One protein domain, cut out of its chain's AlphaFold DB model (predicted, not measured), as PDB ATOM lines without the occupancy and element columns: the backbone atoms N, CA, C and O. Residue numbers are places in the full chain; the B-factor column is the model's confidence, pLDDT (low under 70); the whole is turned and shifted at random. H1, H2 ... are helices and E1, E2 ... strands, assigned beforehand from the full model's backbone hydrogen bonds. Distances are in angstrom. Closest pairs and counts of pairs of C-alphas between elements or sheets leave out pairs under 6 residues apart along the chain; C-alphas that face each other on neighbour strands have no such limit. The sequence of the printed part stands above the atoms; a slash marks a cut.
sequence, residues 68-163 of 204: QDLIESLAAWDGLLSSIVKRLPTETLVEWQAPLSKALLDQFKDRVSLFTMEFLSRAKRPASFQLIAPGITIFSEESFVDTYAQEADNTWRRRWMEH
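AT A GLANCE: This is residues 68 to 163 of the 204 residues of an uncharacterized protein of Aspergillus glaucus CBS 516.65 (UniProt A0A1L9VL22). One long helix, H1, makes one side of an elongated domain, and short helices joined by winding links make the rest: H3 sits between the first part of H1 and the small helix H2, packing on both. H4 lies near H2 without packing on any helix, the short strand E1 folds back on residues 136 to 137 near the last part of H1, and the domain runs from the long link around Glu 91 at one end to H5 at the other. The printed part has 96 residues with five named helices and one named strand, in the order H1, H2, H3, E1, H4, H5, and the strand pairs with no named strand. The class is mostly helix, with 45 residues in helices and 3 in the strand. The whole is only just compact, close to loose, with a radius of gyration of the C-alphas of 14.9 A, and it spans 48 by 29 by 25 A along its three main axes.

HOW THE PARTS SIT: The printed part begins with H1, residues 68 to 85, which touches H3, residues 114 to 120, with residues 70 to 74 alone. Their closest C-alphas are those of Leu 70 and Phe 119, 6.4 A apart, and the two helices stand at a shallow tilt of 25 degrees and run the same way. A long link leads on to H2, residues 102 to 106, which is apart from H1. H2 and H3 only just touch, with 3 pairs of C-alphas within 8 A, the closest being those of Leu 105 and Met 117 at 5.9 A. In the link between H3 and E1, residues 131 to 133, residues 125 to 126 pair antiparallel with residues 96 to 97 of the long link. E1 itself pairs antiparallel with residues 136 to 137, and its closest C-alpha to H1 is that of Ile 132, 7.4 A from the C-alpha of Ile 84. H4, residues 141 to 149, is close to H2 but not clearly touching it: the closest C-alphas are those of Leu 104 and Glu 141, 7.8 A apart. H4 is apart from H1 and H3. H5, residues 156 to 161, touches no helix and is apart from H1, H2, H3, H4 and E1. In H1, H2, H3, H4 and H5, every backbone O of residue i and N of residue i+4 inside the helix are within hydrogen-bond range.

IN THESE COORDINATES: H1, Gln 68 to Val 85, is the longest helix with 18 residues and 25.7 A from first to last C-alpha; C-alpha 68 is at (133.092, 108.309, 142.868). H2, Lys 102 to Asp 106, is 5.9 A long, and H3, Leu 114 to Leu 120, is 9.9 A long. E1, Leu 131 to Ala 133, measures 5.6 A, with C-alpha 131 at (158.842, 103.343, 146.102). H4, Glu 141 to Ala 149, is 11.7 A long, and H5, Trp 156 to Met 161, is 8.8 A long and ends with C-alpha 161 at (136.412, 96.499, 161.625).

THE WHOLE: The two C-alphas farthest apart are those of Glu 91 and His 163, at 49.9 A, while the first and last printed C-alphas, those of Gln 68 and His 163, are 24.6 A apart. The printed part runs from residue 68 to residue 163 and has no cut. The link from H1 to H2, residues 86 to 101, is long, and the other four links are short. The mean pLDDT of the printed part is 83.3; residues 154 to 163 are under 70, and H5, with a mean of 65, lies in that stretch of the model.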
ATOM      1  N   GLN A  68     132.375 107.087 143.226       83.50
ATOM      2  CA  GLN A  68     133.092 108.309 142.868       83.50
ATOM      3  C   GLN A  68     134.416 108.464 143.638       83.50
ATOM      4  O   GLN A  68     135.425 108.838 143.042       83.50
ATOM      5  N   ASP A  69     134.457 108.101 144.924       83.44
ATOM      6  CA  ASP A  69     135.681 108.149 145.732       83.44
ATOM      7  C   ASP A  69     136.744 107.182 145.196       83.44
ATOM      8  O   ASP A  69     137.936 107.492 145.206       83.44
ATOM      9  N   LEU A  70     136.316 106.011 144.711       87.12
ATOM     10  CA  LEU A  70     137.192 105.026 144.084       87.12
ATOM     11  C   LEU A  70     137.760 105.560 142.764       87.12
ATOM     12  O   LEU A  70     138.964 105.452 142.531       87.12
ATOM     13  N   ILE A  71     136.917 106.161 141.921       88.88
ATOM     14  CA  ILE A  71     137.328 106.754 140.640       88.88
ATOM     15  C   ILE A  71     138.358 107.865 140.865       88.88
ATOM     16  O   ILE A  71     139.418 107.862 140.238       88.88
ATOM     17  N   GLU A  72     138.081 108.784 141.790       87.19
ATOM     18  CA  GLU A  72     138.988 109.884 142.131       87.19
ATOM     19  C   GLU A  72     140.313 109.374 142.694       87.19
ATOM     20  O   GLU A  72     141.380 109.855 142.307       87.19
ATOM     21  N   SER A  73     140.264 108.357 143.555       88.12
ATOM     22  CA  SER A  73     141.465 107.755 144.137       88.12
ATOM     23  C   SER A  73     142.324 107.060 143.080       88.12
ATOM     24  O   SER A  73     143.545 107.210 143.090       88.12
ATOM     25  N   LEU A  74     141.711 106.339 142.136       91.31
ATOM     26  CA  LEU A  74     142.419 105.714 141.014       91.31
ATOM     27  C   LEU A  74     143.036 106.764 140.080       91.31
ATOM     28  O   LEU A  74     144.181 106.608 139.656       91.31
ATOM     29  N   ALA A  75     142.325 107.859 139.805       88.69
ATOM     30  CA  ALA A  75     142.852 108.962 139.006       88.69
ATOM     31  C   ALA A  75     144.042 109.656 139.697       88.69
ATOM     32  O   ALA A  75     145.061 109.933 139.060       88.69
ATOM     33  N   ALA A  76     143.948 109.895 141.008       87.19
ATOM     34  CA  ALA A  76     145.039 110.455 141.802       87.19
ATOM     35  C   ALA A  76     146.256 109.517 141.844       87.19
ATOM     36  O   ALA A  76     147.393 109.969 141.697       87.19
ATOM     37  N   TRP A  77     146.020 108.209 141.983       90.94
ATOM     38  CA  TRP A  77     147.056 107.181 141.928       90.94
ATOM     39  C   TRP A  77     147.791 107.181 140.586       90.94
ATOM     40  O   TRP A  77     149.020 107.249 140.544       90.94
ATOM     41  N   ASP A  78     147.052 107.202 139.479       90.69
ATOM     42  CA  ASP A  78     147.631 107.301 138.139       90.69
ATOM     43  C   ASP A  78     148.448 108.589 137.954       90.69
ATOM     44  O   ASP A  78     149.539 108.565 137.370       90.69
ATOM     45  N   GLY A  79     147.961 109.714 138.484       88.56
ATOM     46  CA  GLY A  79     148.675 110.991 138.487       88.56
ATOM     47  C   GLY A  79     149.985 110.946 139.278       88.56
ATOM     48  O   GLY A  79     151.011 111.461 138.814       88.56
ATOM     49  N   LEU A  80     149.982 110.284 140.440       88.81
ATOM     50  CA  LEU A  80     151.170 110.053 141.262       88.81
ATOM     51  C   LEU A  80     152.208 109.224 140.503       88.81
ATOM     52  O   LEU A  80     153.348 109.666 140.348       88.81
ATOM     53  N   LEU A  81     151.809 108.061 139.982       89.69
ATOM     54  CA  LEU A  81     152.701 107.179 139.230       89.69
ATOM     55  C   LEU A  81     153.282 107.890 138.008       89.69
ATOM     56  O   LEU A  81     154.489 107.852 137.787       89.69
ATOM     57  N   SER A  82     152.452 108.618 137.261       89.06
ATOM     58  CA  SER A  82     152.896 109.410 136.108       89.06
ATOM     59  C   SER A  82     153.923 110.474 136.503       89.06
ATOM     60  O   SER A  82     154.885 110.721 135.776       89.06
ATOM     61  N   SER A  83     153.743 111.109 137.662       89.31
ATOM     62  CA  SER A  83     154.673 112.118 138.179       89.31
ATOM     63  C   SER A  83     156.007 111.517 138.615       89.31
ATOM     64  O   SER A  83     157.041 112.164 138.460       89.31
ATOM     65  N   ILE A  84     155.996 110.291 139.145       87.38
ATOM     66  CA  ILE A  84     157.216 109.541 139.463       87.38
ATOM     67  C   ILE A  84     157.940 109.171 138.169       87.38
ATOM     68  O   ILE A  84     159.109 109.511 138.015       87.38
ATOM     69  N   VAL A  85     157.231 108.570 137.210       88.56
ATOM     70  CA  VAL A  85     157.785 108.152 135.914       88.56
ATOM     71  C   VAL A  85     158.467 109.307 135.183       88.56
ATOM     72  O   VAL A  85     159.590 109.153 134.717       88.56
ATOM     73  N   LYS A  86     157.848 110.493 135.149       87.62
ATOM     74  CA  LYS A  86     158.434 111.696 134.525       87.62
ATOM     75  C   LYS A  86     159.763 112.145 135.142       87.62
ATOM     76  O   LYS A  86     160.488 112.904 134.509       87.62
ATOM     77  N   ARG A  87     160.049 111.746 136.383       88.19
ATOM     78  CA  ARG A  87     161.271 112.100 137.119       88.19
ATOM     79  C   ARG A  87     162.304 110.974 137.125       88.19
ATOM     80  O   ARG A  87     163.390 111.175 137.664       88.19
ATOM     81  N   LEU A  88     161.977 109.806 136.568       86.12
ATOM     82  CA  LEU A  88     162.947 108.730 136.405       86.12
ATOM     83  C   LEU A  88     163.988 109.110 135.338       86.12
ATOM     84  O   LEU A  88     163.683 109.888 134.429       86.12
ATOM     85  N   PRO A  89     165.214 108.567 135.424       86.06
ATOM     86  CA  PRO A  89     166.217 108.730 134.377       86.06
ATOM     87  C   PRO A  89     165.670 108.300 133.009       86.06
ATOM     88  O   PRO A  89     164.963 107.296 132.922       86.06
ATOM     89  N   THR A  90     166.022 109.029 131.946       73.12
ATOM     90  CA  THR A  90     165.456 108.902 130.584       73.12
ATOM     91  C   THR A  90     165.572 107.500 129.972       73.12
ATOM     92  O   THR A  90     164.784 107.144 129.104       73.12
ATOM     93  N   GLU A  91     166.513 106.685 130.445       74.75
ATOM     94  CA  GLU A  91     166.733 105.307 129.982       74.75
ATOM     95  C   GLU A  91     165.858 104.269 130.707       74.75
ATOM     96  O   GLU A  91     165.893 103.082 130.387       74.75
ATOM     97  N   THR A  92     165.054 104.692 131.687       75.94
ATOM     98  CA  THR A  92     164.233 103.776 132.486       75.94
ATOM     99  C   THR A  92     162.965 103.406 131.725       75.94
ATOM    100  O   THR A  92     162.007 104.179 131.670       75.94
ATOM    101  N   LEU A  93     162.930 102.196 131.166       78.69
ATOM    102  CA  LEU A  93     161.698 101.618 130.637       78.69
ATOM    103  C   LEU A  93     160.752 101.278 131.791       78.69
ATOM    104  O   LEU A  93     161.108 100.573 132.736       78.69
ATOM    105  N   VAL A  94     159.530 101.803 131.719       81.50
ATOM    106  CA  VAL A  94     158.505 101.559 132.733       81.50
ATOM    107  C   VAL A  94     157.646 100.391 132.295       81.50
ATOM    108  O   VAL A  94     156.761 100.527 131.452       81.50
ATOM    109  N   GLU A  95     157.899  99.246 132.909       86.69
ATOM    110  CA  GLU A  95     157.027  98.085 132.813       86.69
ATOM    111  C   GLU A  95     155.899  98.168 133.844       86.69
ATOM    112  O   GLU A  95     156.085  98.655 134.965       86.69
ATOM    113  N   TRP A  96     154.723  97.673 133.462       88.00
ATOM    114  CA  TRP A  96     153.526  97.644 134.296       88.00
ATOM    115  C   TRP A  96     153.126  96.202 134.585       88.00
ATOM    116  O   TRP A  96     153.048  95.370 133.684       88.00
ATOM    117  N   GLN A  97     152.844  95.922 135.848       88.19
ATOM    118  CA  GLN A  97     152.248  94.683 136.318       88.19
ATOM    119  C   GLN A  97     150.727  94.812 136.349       88.19
ATOM    120  O   GLN A  97     150.170  95.906 136.500       88.19
ATOM    121  N   ALA A  98     150.059  93.664 136.265       89.00
ATOM    122  CA  ALA A  98     148.633  93.594 136.514       89.00
ATOM    123  C   ALA A  98     148.306  94.041 137.959       89.00
ATOM    124  O   ALA A  98     149.119  93.839 138.877       89.00
ATOM    125  N   PRO A  99     147.115  94.626 138.184       92.88
ATOM    126  CA  PRO A  99     146.569  94.821 139.525       92.88
ATOM    127  C   PRO A  99     146.527  93.513 140.331       92.88
ATOM    128  O   PRO A  99     146.678  92.424 139.772       92.88
ATOM    129  N   LEU A 100     146.320  93.605 141.648       91.12
ATOM    130  CA  LEU A 100     146.205  92.400 142.475       91.12
ATOM    131  C   LEU A 100     144.968  91.591 142.069       91.12
ATOM    132  O   LEU A 100     143.907  92.148 141.777       91.12
ATOM    133  N   SER A 101     145.103  90.264 142.047       92.00
ATOM    134  CA  SER A 101     144.000  89.393 141.649       92.00
ATOM    135  C   SER A 101     142.851  89.458 142.661       92.00
ATOM    136  O   SER A 101     143.064  89.445 143.875       92.00
ATOM    137  N   LYS A 102     141.606  89.478 142.168       90.00
ATOM    138  CA  LYS A 102     140.419  89.442 143.039       90.00
ATOM    139  C   LYS A 102     140.403  88.195 143.926       90.00
ATOM    140  O   LYS A 102     140.133  88.309 145.109       90.00
ATOM    141  N   ALA A 103     140.824  87.049 143.389       91.62
ATOM    142  CA  ALA A 103     140.926  85.801 144.144       91.62
ATOM    143  C   ALA A 103     141.897  85.881 145.338       91.62
ATOM    144  O   ALA A 103     141.673  85.209 146.342       91.62
ATOM    145  N   LEU A 104     142.969  86.678 145.249       91.38
ATOM    146  CA  LEU A 104     143.847  86.953 146.388       91.38
ATOM    147  C   LEU A 104     143.164  87.890 147.387       91.38
ATOM    148  O   LEU A 104     143.159  87.615 148.579       91.38
ATOM    149  N   LEU A 105     142.569  88.981 146.904       90.56
ATOM    150  CA  LEU A 105     141.906  89.975 147.751       90.56
ATOM    151  C   LEU A 105     140.726  89.372 148.532       90.56
ATOM    152  O   LEU A 105     140.570  89.657 149.717       90.56
ATOM    153  N   ASP A 106     139.957  88.479 147.907       90.12
ATOM    154  CA  ASP A 106     138.812  87.789 148.512       90.12
ATOM    155  C   ASP A 106     139.213  86.909 149.708       90.12
ATOM    156  O   ASP A 106     138.420  86.736 150.634       90.12
ATOM    157  N   GLN A 107     140.453  86.400 149.746       90.19
ATOM    158  CA  GLN A 107     140.981  85.653 150.901       90.19
ATOM    159  C   GLN A 107     141.135  86.537 152.145       90.19
ATOM    160  O   GLN A 107     141.180  86.030 153.264       90.19
ATOM    161  N   PHE A 108     141.200  87.857 151.959       86.81
ATOM    162  CA  PHE A 108     141.399  88.847 153.012       86.81
ATOM    163  C   PHE A 108     140.176  89.753 153.208       86.81
ATOM    164  O   PHE A 108     140.292  90.775 153.882       86.81
ATOM    165  N   LYS A 109     139.000  89.381 152.684       83.94
ATOM    166  CA  LYS A 109     137.761  90.178 152.785       83.94
ATOM    167  C   LYS A 109     137.354  90.531 154.226       83.94
ATOM    168  O   LYS A 109     136.799  91.593 154.461       83.94
ATOM    169  N   ASP A 110     137.690  89.676 155.195       80.12
ATOM    170  CA  ASP A 110     137.395  89.900 156.621       80.12
ATOM    171  C   ASP A 110     138.480  90.755 157.317       80.12
ATOM    172  O   ASP A 110     138.408  91.056 158.509       80.12
ATOM    173  N   ARG A 111     139.542  91.118 156.587       78.06
ATOM    174  CA  ARG A 111     140.700  91.886 157.077       78.06
ATOM    175  C   ARG A 111     140.891  93.212 156.344       78.06
ATOM    176  O   ARG A 111     141.704  94.037 156.772       78.06
ATOM    177  N   VAL A 112     140.209  93.417 155.228       79.00
ATOM    178  CA  VAL A 112     140.446  94.517 154.295       79.00
ATOM    179  C   VAL A 112     139.104  95.113 153.892       79.00
ATOM    180  O   VAL A 112     138.151  94.382 153.658       79.00
ATOM    181  N   SER A 113     139.018  96.443 153.821       79.31
ATOM    182  CA  SER A 113     137.775  97.106 153.425       79.31
ATOM    183  C   SER A 113     137.432  96.852 151.957       79.31
ATOM    184  O   SER A 113     138.322  96.666 151.119       79.31
ATOM    185  N   LEU A 114     136.139  96.937 151.626       83.25
ATOM    186  CA  LEU A 114     135.678  96.774 150.247       83.25
ATOM    187  C   LEU A 114     136.300  97.822 149.315       83.25
ATOM    188  O   LEU A 114     136.723  97.489 148.211       83.25
ATOM    189  N   PHE A 115     136.445  99.065 149.790       84.88
ATOM    190  CA  PHE A 115     137.161 100.114 149.063       84.88
ATOM    191  C   PHE A 115     138.573  99.671 148.679       84.88
ATOM    192  O   PHE A 115     138.974  99.807 147.527       84.88
ATOM    193  N   THR A 116     139.332  99.125 149.632       85.69
ATOM    194  CA  THR A 116     140.714  98.704 149.389       85.69
ATOM    195  C   THR A 116     140.778  97.538 148.410       85.69
ATOM    196  O   THR A 116     141.648  97.533 147.541       85.69
ATOM    197  N   MET A 117     139.849  96.585 148.488       88.50
ATOM    198  CA  MET A 117     139.758  95.502 147.505       88.50
ATOM    199  C   MET A 117     139.469  96.042 146.096       88.50
ATOM    200  O   MET A 117     140.161  95.705 145.130       88.50
ATOM    201  N   GLU A 118     138.485  96.928 145.964       90.12
ATOM    202  CA  GLU A 118     138.131  97.529 144.677       90.12
ATOM    203  C   GLU A 118     139.249  98.422 144.127       90.12
ATOM    204  O   GLU A 118     139.543  98.384 142.932       90.12
ATOM    205  N   PHE A 119     139.940  99.161 144.992       91.31
ATOM    206  CA  PHE A 119     141.099  99.960 144.618       91.31
ATOM    207  C   PHE A 119     142.253  99.076 144.142       91.31
ATOM    208  O   PHE A 119     142.729  99.245 143.024       91.31
ATOM    209  N   LEU A 120     142.692  98.095 144.937       91.88
ATOM    210  CA  LEU A 120     143.863  97.267 144.621       91.88
ATOM    211  C   LEU A 120     143.652  96.327 143.429       91.88
ATOM    212  O   LEU A 120     144.624  95.978 142.753       91.88
ATOM    213  N   SER A 121     142.404  95.950 143.140       93.50
ATOM    214  CA  SER A 121     142.060  95.162 141.949       93.50
ATOM    215  C   SER A 121     142.056  95.971 140.647       93.50
ATOM    216  O   SER A 121     142.003  95.387 139.564       93.50
ATOM    217  N   ARG A 122     142.128  97.307 140.726       93.31
ATOM    218  CA  ARG A 122     142.121  98.218 139.566       93.31
ATOM    219  C   ARG A 122     143.381  99.083 139.474       93.31
ATOM    220  O   ARG A 122     143.750  99.509 138.382       93.31
ATOM    221  N   ALA A 123     144.042  99.345 140.598       92.38
ATOM    222  CA  ALA A 123     145.202 100.218 140.686       92.38
ATOM    223  C   ALA A 123     146.378  99.668 139.870       92.38
ATOM    224  O   ALA A 123     146.785  98.512 140.019       92.38
ATOM    225  N   LYS A 124     146.959 100.524 139.023       90.38
ATOM    226  CA  LYS A 124     148.156 100.188 138.245       90.38
ATOM    227  C   LYS A 124     149.341  99.938 139.167       90.38
ATOM    228  O   LYS A 124     149.516 100.627 140.171       90.38
ATOM    229  N   ARG A 125     150.190  98.986 138.791       90.88
ATOM    230  CA  ARG A 125     151.377  98.615 139.563       90.88
ATOM    231  C   ARG A 125     152.604  98.676 138.650       90.88
ATOM    232  O   ARG A 125     152.662  97.915 137.696       90.88
ATOM    233  N   PRO A 126     153.564  99.581 138.864       88.31
ATOM    234  CA  PRO A 126     154.810  99.589 138.107       88.31
ATOM    235  C   PRO A 126     155.710  98.431 138.565       88.31
ATOM    236  O   PRO A 126     155.809  98.142 139.755       88.31
ATOM    237  N   ALA A 127     156.380  97.775 137.620       84.12
ATOM    238  CA  ALA A 127     157.446  96.809 137.902       84.12
ATOM    239  C   ALA A 127     158.811  97.497 138.069       84.12
ATOM    240  O   ALA A 127     159.696  96.981 138.744       84.12
ATOM    241  N   SER A 128     158.978  98.665 137.442       81.69
ATOM    242  CA  SER A 128     160.254  99.385 137.331       81.69
ATOM    243  C   SER A 128     160.678 100.115 138.606       81.69
ATOM    244  O   SER A 128     161.860 100.391 138.792       81.69
ATOM    245  N   PHE A 129     159.738 100.434 139.497       83.50
ATOM    246  CA  PHE A 129     160.033 101.064 140.778       83.50
ATOM    247  C   PHE A 129     159.061 100.600 141.857       83.50
ATOM    248  O   PHE A 129     157.877 100.392 141.614       83.50
ATOM    249  N   GLN A 130     159.573 100.473 143.078       82.12
ATOM    250  CA  GLN A 130     158.795  99.988 144.217       82.12
ATOM    251  C   GLN A 130     158.325 101.121 145.138       82.12
ATOM    252  O   GLN A 130     157.321 100.979 145.828       82.12
ATOM    253  N   LEU A 131     159.059 102.234 145.175       81.94
ATOM    254  CA  LEU A 131     158.842 103.343 146.102       81.94
ATOM    255  C   LEU A 131     157.935 104.409 145.487       81.94
ATOM    256  O   LEU A 131     158.261 104.961 144.439       81.94
ATOM    257  N   ILE A 132     156.850 104.752 146.181       82.88
ATOM    258  CA  ILE A 132     155.982 105.889 145.812       82.88
ATOM    259  C   ILE A 132     156.202 107.118 146.691       82.88
ATOM    260  O   ILE A 132     155.866 108.234 146.305       82.88
ATOM    261  N   ALA A 133     156.778 106.910 147.871       77.69
ATOM    262  CA  ALA A 133     157.199 107.939 148.806       77.69
ATOM    263  C   ALA A 133     158.336 107.375 149.677       77.69
ATOM    264  O   ALA A 133     158.547 106.158 149.690       77.69
ATOM    265  N   PRO A 134     159.089 108.209 150.414       74.62
ATOM    266  CA  PRO A 134     160.163 107.732 151.280       74.62
ATOM    267  C   PRO A 134     159.686 106.652 152.264       74.62
ATOM    268  O   PRO A 134     158.882 106.907 153.154       74.62
ATOM    269  N   GLY A 135     160.182 105.425 152.089       72.56
ATOM    270  CA  GLY A 135     159.834 104.280 152.934       72.56
ATOM    271  C   GLY A 135     158.460 103.650 152.675       72.56
ATOM    272  O   GLY A 135     158.159 102.654 153.329       72.56
ATOM    273  N   ILE A 136     157.663 104.167 151.732       77.38
ATOM    274  CA  ILE A 136     156.353 103.617 151.351       77.38
ATOM    275  C   ILE A 136     156.471 102.932 149.996       77.38
ATOM    276  O   ILE A 136     156.934 103.526 149.015       77.38
ATOM    277  N   THR A 137     156.028 101.681 149.951       82.69
ATOM    278  CA  THR A 137     156.113 100.830 148.768       82.69
ATOM    279  C   THR A 137     154.752 100.524 148.167       82.69
ATOM    280  O   THR A 137     153.715 100.672 148.808       82.69
ATOM    281  N   ILE A 138     154.767 100.097 146.909       85.62
ATOM    282  CA  ILE A 138     153.609  99.532 146.220       85.62
ATOM    283  C   ILE A 138     153.470  98.067 146.621       85.62
ATOM    284  O   ILE A 138     154.465  97.375 146.849       85.62
ATOM    285  N   PHE A 139     152.234  97.583 146.690       85.44
ATOM    286  CA  PHE A 139     151.975  96.179 146.958       85.44
ATOM    287  C   PHE A 139     152.533  95.263 145.861       85.44
ATOM    288  O   PHE A 139     152.291  95.470 144.669       85.44
ATOM    289  N   SER A 140     153.254  94.226 146.281       85.62
ATOM    290  CA  SER A 140     153.323  92.939 145.595       85.62
ATOM    291  C   SER A 140     152.275  92.006 146.197       85.62
ATOM    292  O   SER A 140     151.720  92.303 147.254       85.62
ATOM    293  N   GLU A 141     151.982  90.887 145.535       87.06
ATOM    294  CA  GLU A 141     151.120  89.859 146.138       87.06
ATOM    295  C   GLU A 141     151.703  89.382 147.477       87.06
ATOM    296  O   GLU A 141     150.990  89.317 148.474       87.06
ATOM    297  N   GLU A 142     153.019  89.164 147.527       86.25
ATOM    298  CA  GLU A 142     153.750  88.797 148.744       86.25
ATOM    299  C   GLU A 142     153.646  89.877 149.828       86.25
ATOM    300  O   GLU A 142     153.242  89.581 150.948       86.25
ATOM    301  N   SER A 143     153.919  91.149 149.503       84.50
ATOM    302  CA  SER A 143     153.872  92.211 150.515       84.50
ATOM    303  C   SER A 143     152.451  92.522 150.982       84.50
ATOM    304  O   SER A 143     152.269  92.991 152.107       84.50
ATOM    305  N   PHE A 144     151.440  92.241 150.155       86.25
ATOM    306  CA  PHE A 144     150.037  92.304 150.550       86.25
ATOM    307  C   PHE A 144     149.716  91.237 151.593       86.25
ATOM    308  O   PHE A 144     149.202  91.569 152.664       86.25
ATOM    309  N   VAL A 145     150.087  89.984 151.312       86.88
ATOM    310  CA  VAL A 145     149.934  88.876 152.259       86.88
ATOM    311  C   VAL A 145     150.684  89.184 153.549       86.88
ATOM    312  O   VAL A 145     150.079  89.126 154.611       86.88
ATOM    313  N   ASP A 146     151.945  89.605 153.485       84.75
ATOM    314  CA  ASP A 146     152.730  89.932 154.679       84.75
ATOM    315  C   ASP A 146     152.089  91.038 155.519       84.75
ATOM    316  O   ASP A 146     151.974  90.907 156.736       84.75
ATOM    317  N   THR A 147     151.622  92.113 154.882       81.81
ATOM    318  CA  THR A 147     151.044  93.264 155.592       81.81
ATOM    319  C   THR A 147     149.759  92.888 156.328       81.81
ATOM    320  O   THR A 147     149.582  93.263 157.486       81.81
ATOM    321  N   TYR A 148     148.858  92.145 155.679       81.38
ATOM    322  CA  TYR A 148     147.523  91.871 156.222       81.38
ATOM    323  C   TYR A 148     147.404  90.525 156.956       81.38
ATOM    324  O   TYR A 148     146.526  90.365 157.812       81.38
ATOM    325  N   ALA A 149     148.283  89.558 156.684       81.62
ATOM    326  CA  ALA A 149     148.350  88.313 157.449       81.62
ATOM    327  C   ALA A 149     149.009  88.529 158.815       81.62
ATOM    328  O   ALA A 149     148.528  87.986 159.809       81.62
ATOM    329  N   GLN A 150     150.068  89.347 158.878       78.56
ATOM    330  CA  GLN A 150     150.823  89.598 160.112       78.56
ATOM    331  C   GLN A 150     150.184  90.661 161.014       78.56
ATOM    332  O   GLN A 150     150.637  90.877 162.138       78.56
ATOM    333  N   GLU A 151     149.135  91.337 160.549       75.12
ATOM    334  CA  GLU A 151     148.418  92.291 161.381       75.12
ATOM    335  C   GLU A 151     147.704  91.576 162.539       75.12
ATOM    336  O   GLU A 151     146.812  90.747 162.330       75.12
ATOM    337  N   ALA A 152     148.085  91.945 163.764       75.56
ATOM    338  CA  ALA A 152     147.494  91.420 164.984       75.56
ATOM    339  C   ALA A 152     145.992  91.742 165.078       75.56
ATOM    340  O   ALA A 152     145.553  92.845 164.759       75.56
ATOM    341  N   ASP A 153     145.199  90.804 165.597       72.31
ATOM    342  CA  ASP A 153     143.745  90.986 165.722       72.31
ATOM    343  C   ASP A 153     143.365  92.089 166.727       72.31
ATOM    344  O   ASP A 153     142.269  92.635 166.694       72.31
ATOM    345  N   ASN A 154     144.292  92.483 167.603       68.31
ATOM    346  CA  ASN A 154     144.084  93.543 168.583       68.31
ATOM    347  C   ASN A 154     144.502  94.941 168.099       68.31
ATOM    348  O   ASN A 154     144.485  95.871 168.916       68.31
ATOM    349  N   THR A 155     144.903  95.113 166.831       67.38
ATOM    350  CA  THR A 155     145.196  96.459 166.328       67.38
ATOM    351  C   THR A 155     143.945  97.318 166.417       67.38
ATOM    352  O   THR A 155     142.814  96.831 166.344       67.38
ATOM    353  N   TRP A 156     144.152  98.628 166.568       62.38
ATOM    354  CA  TRP A 156     143.052  99.583 166.556       62.38
ATOM    355  C   TRP A 156     142.181  99.349 165.313       62.38
ATOM    356  O   TRP A 156     140.983  99.139 165.451       62.38
ATOM    357  N   ARG A 157     142.793  99.238 164.126       67.25
ATOM    358  CA  ARG A 157     142.097  99.003 162.855       67.25
ATOM    359  C   ARG A 157     141.224  97.743 162.873       67.25
ATOM    360  O   ARG A 157     140.089  97.810 162.414       67.25
ATOM    361  N   ARG A 158     141.715  96.621 163.415       68.12
ATOM    362  CA  ARG A 158     140.942  95.369 163.513       68.12
ATOM    363  C   ARG A 158     139.749  95.483 164.454       68.12
ATOM    364  O   ARG A 158     138.644  95.154 164.043       68.12
ATOM    365  N   ARG A 159     139.947  96.032 165.655       67.94
ATOM    366  CA  ARG A 159     138.856  96.261 166.623       67.94
ATOM    367  C   ARG A 159     137.764  97.170 166.069       67.94
ATOM    368  O   ARG A 159     136.599  97.013 166.409       67.94
ATOM    369  N   TRP A 160     138.134  98.126 165.220       62.97
ATOM    370  CA  TRP A 160     137.153  98.953 164.530       62.97
ATOM    371  C   TRP A 160     136.389  98.158 163.476       62.97
ATOM    372  O   TRP A 160     135.170  98.241 163.490       62.97
ATOM    373  N   MET A 161     137.061  97.346 162.645       63.34
ATOM    374  CA  MET A 161     136.412  96.499 161.625       63.34
ATOM    375  C   MET A 161     135.404  95.483 162.193       63.34
ATOM    376  O   MET A 161     134.503  95.068 161.473       63.34
ATOM    377  N   GLU A 162     135.505  95.104 163.467       62.72
ATOM    378  CA  GLU A 162     134.521  94.228 164.121       62.72
ATOM    379  C   GLU A 162     133.146  94.893 164.324       62.72
ATOM    380  O   GLU A 162     132.132  94.202 164.413       62.72
ATOM    381  N   HIS A 163     133.088  96.225 164.393       59.72
ATOM    382  CA  HIS A 163     131.874  96.989 164.730       59.72
ATOM    383  C   HIS A 163     131.324  97.807 163.559       59.72
ATOM    384  O   HIS A 163     130.595  98.777 163.737       59.72
TER     385      HIS A 163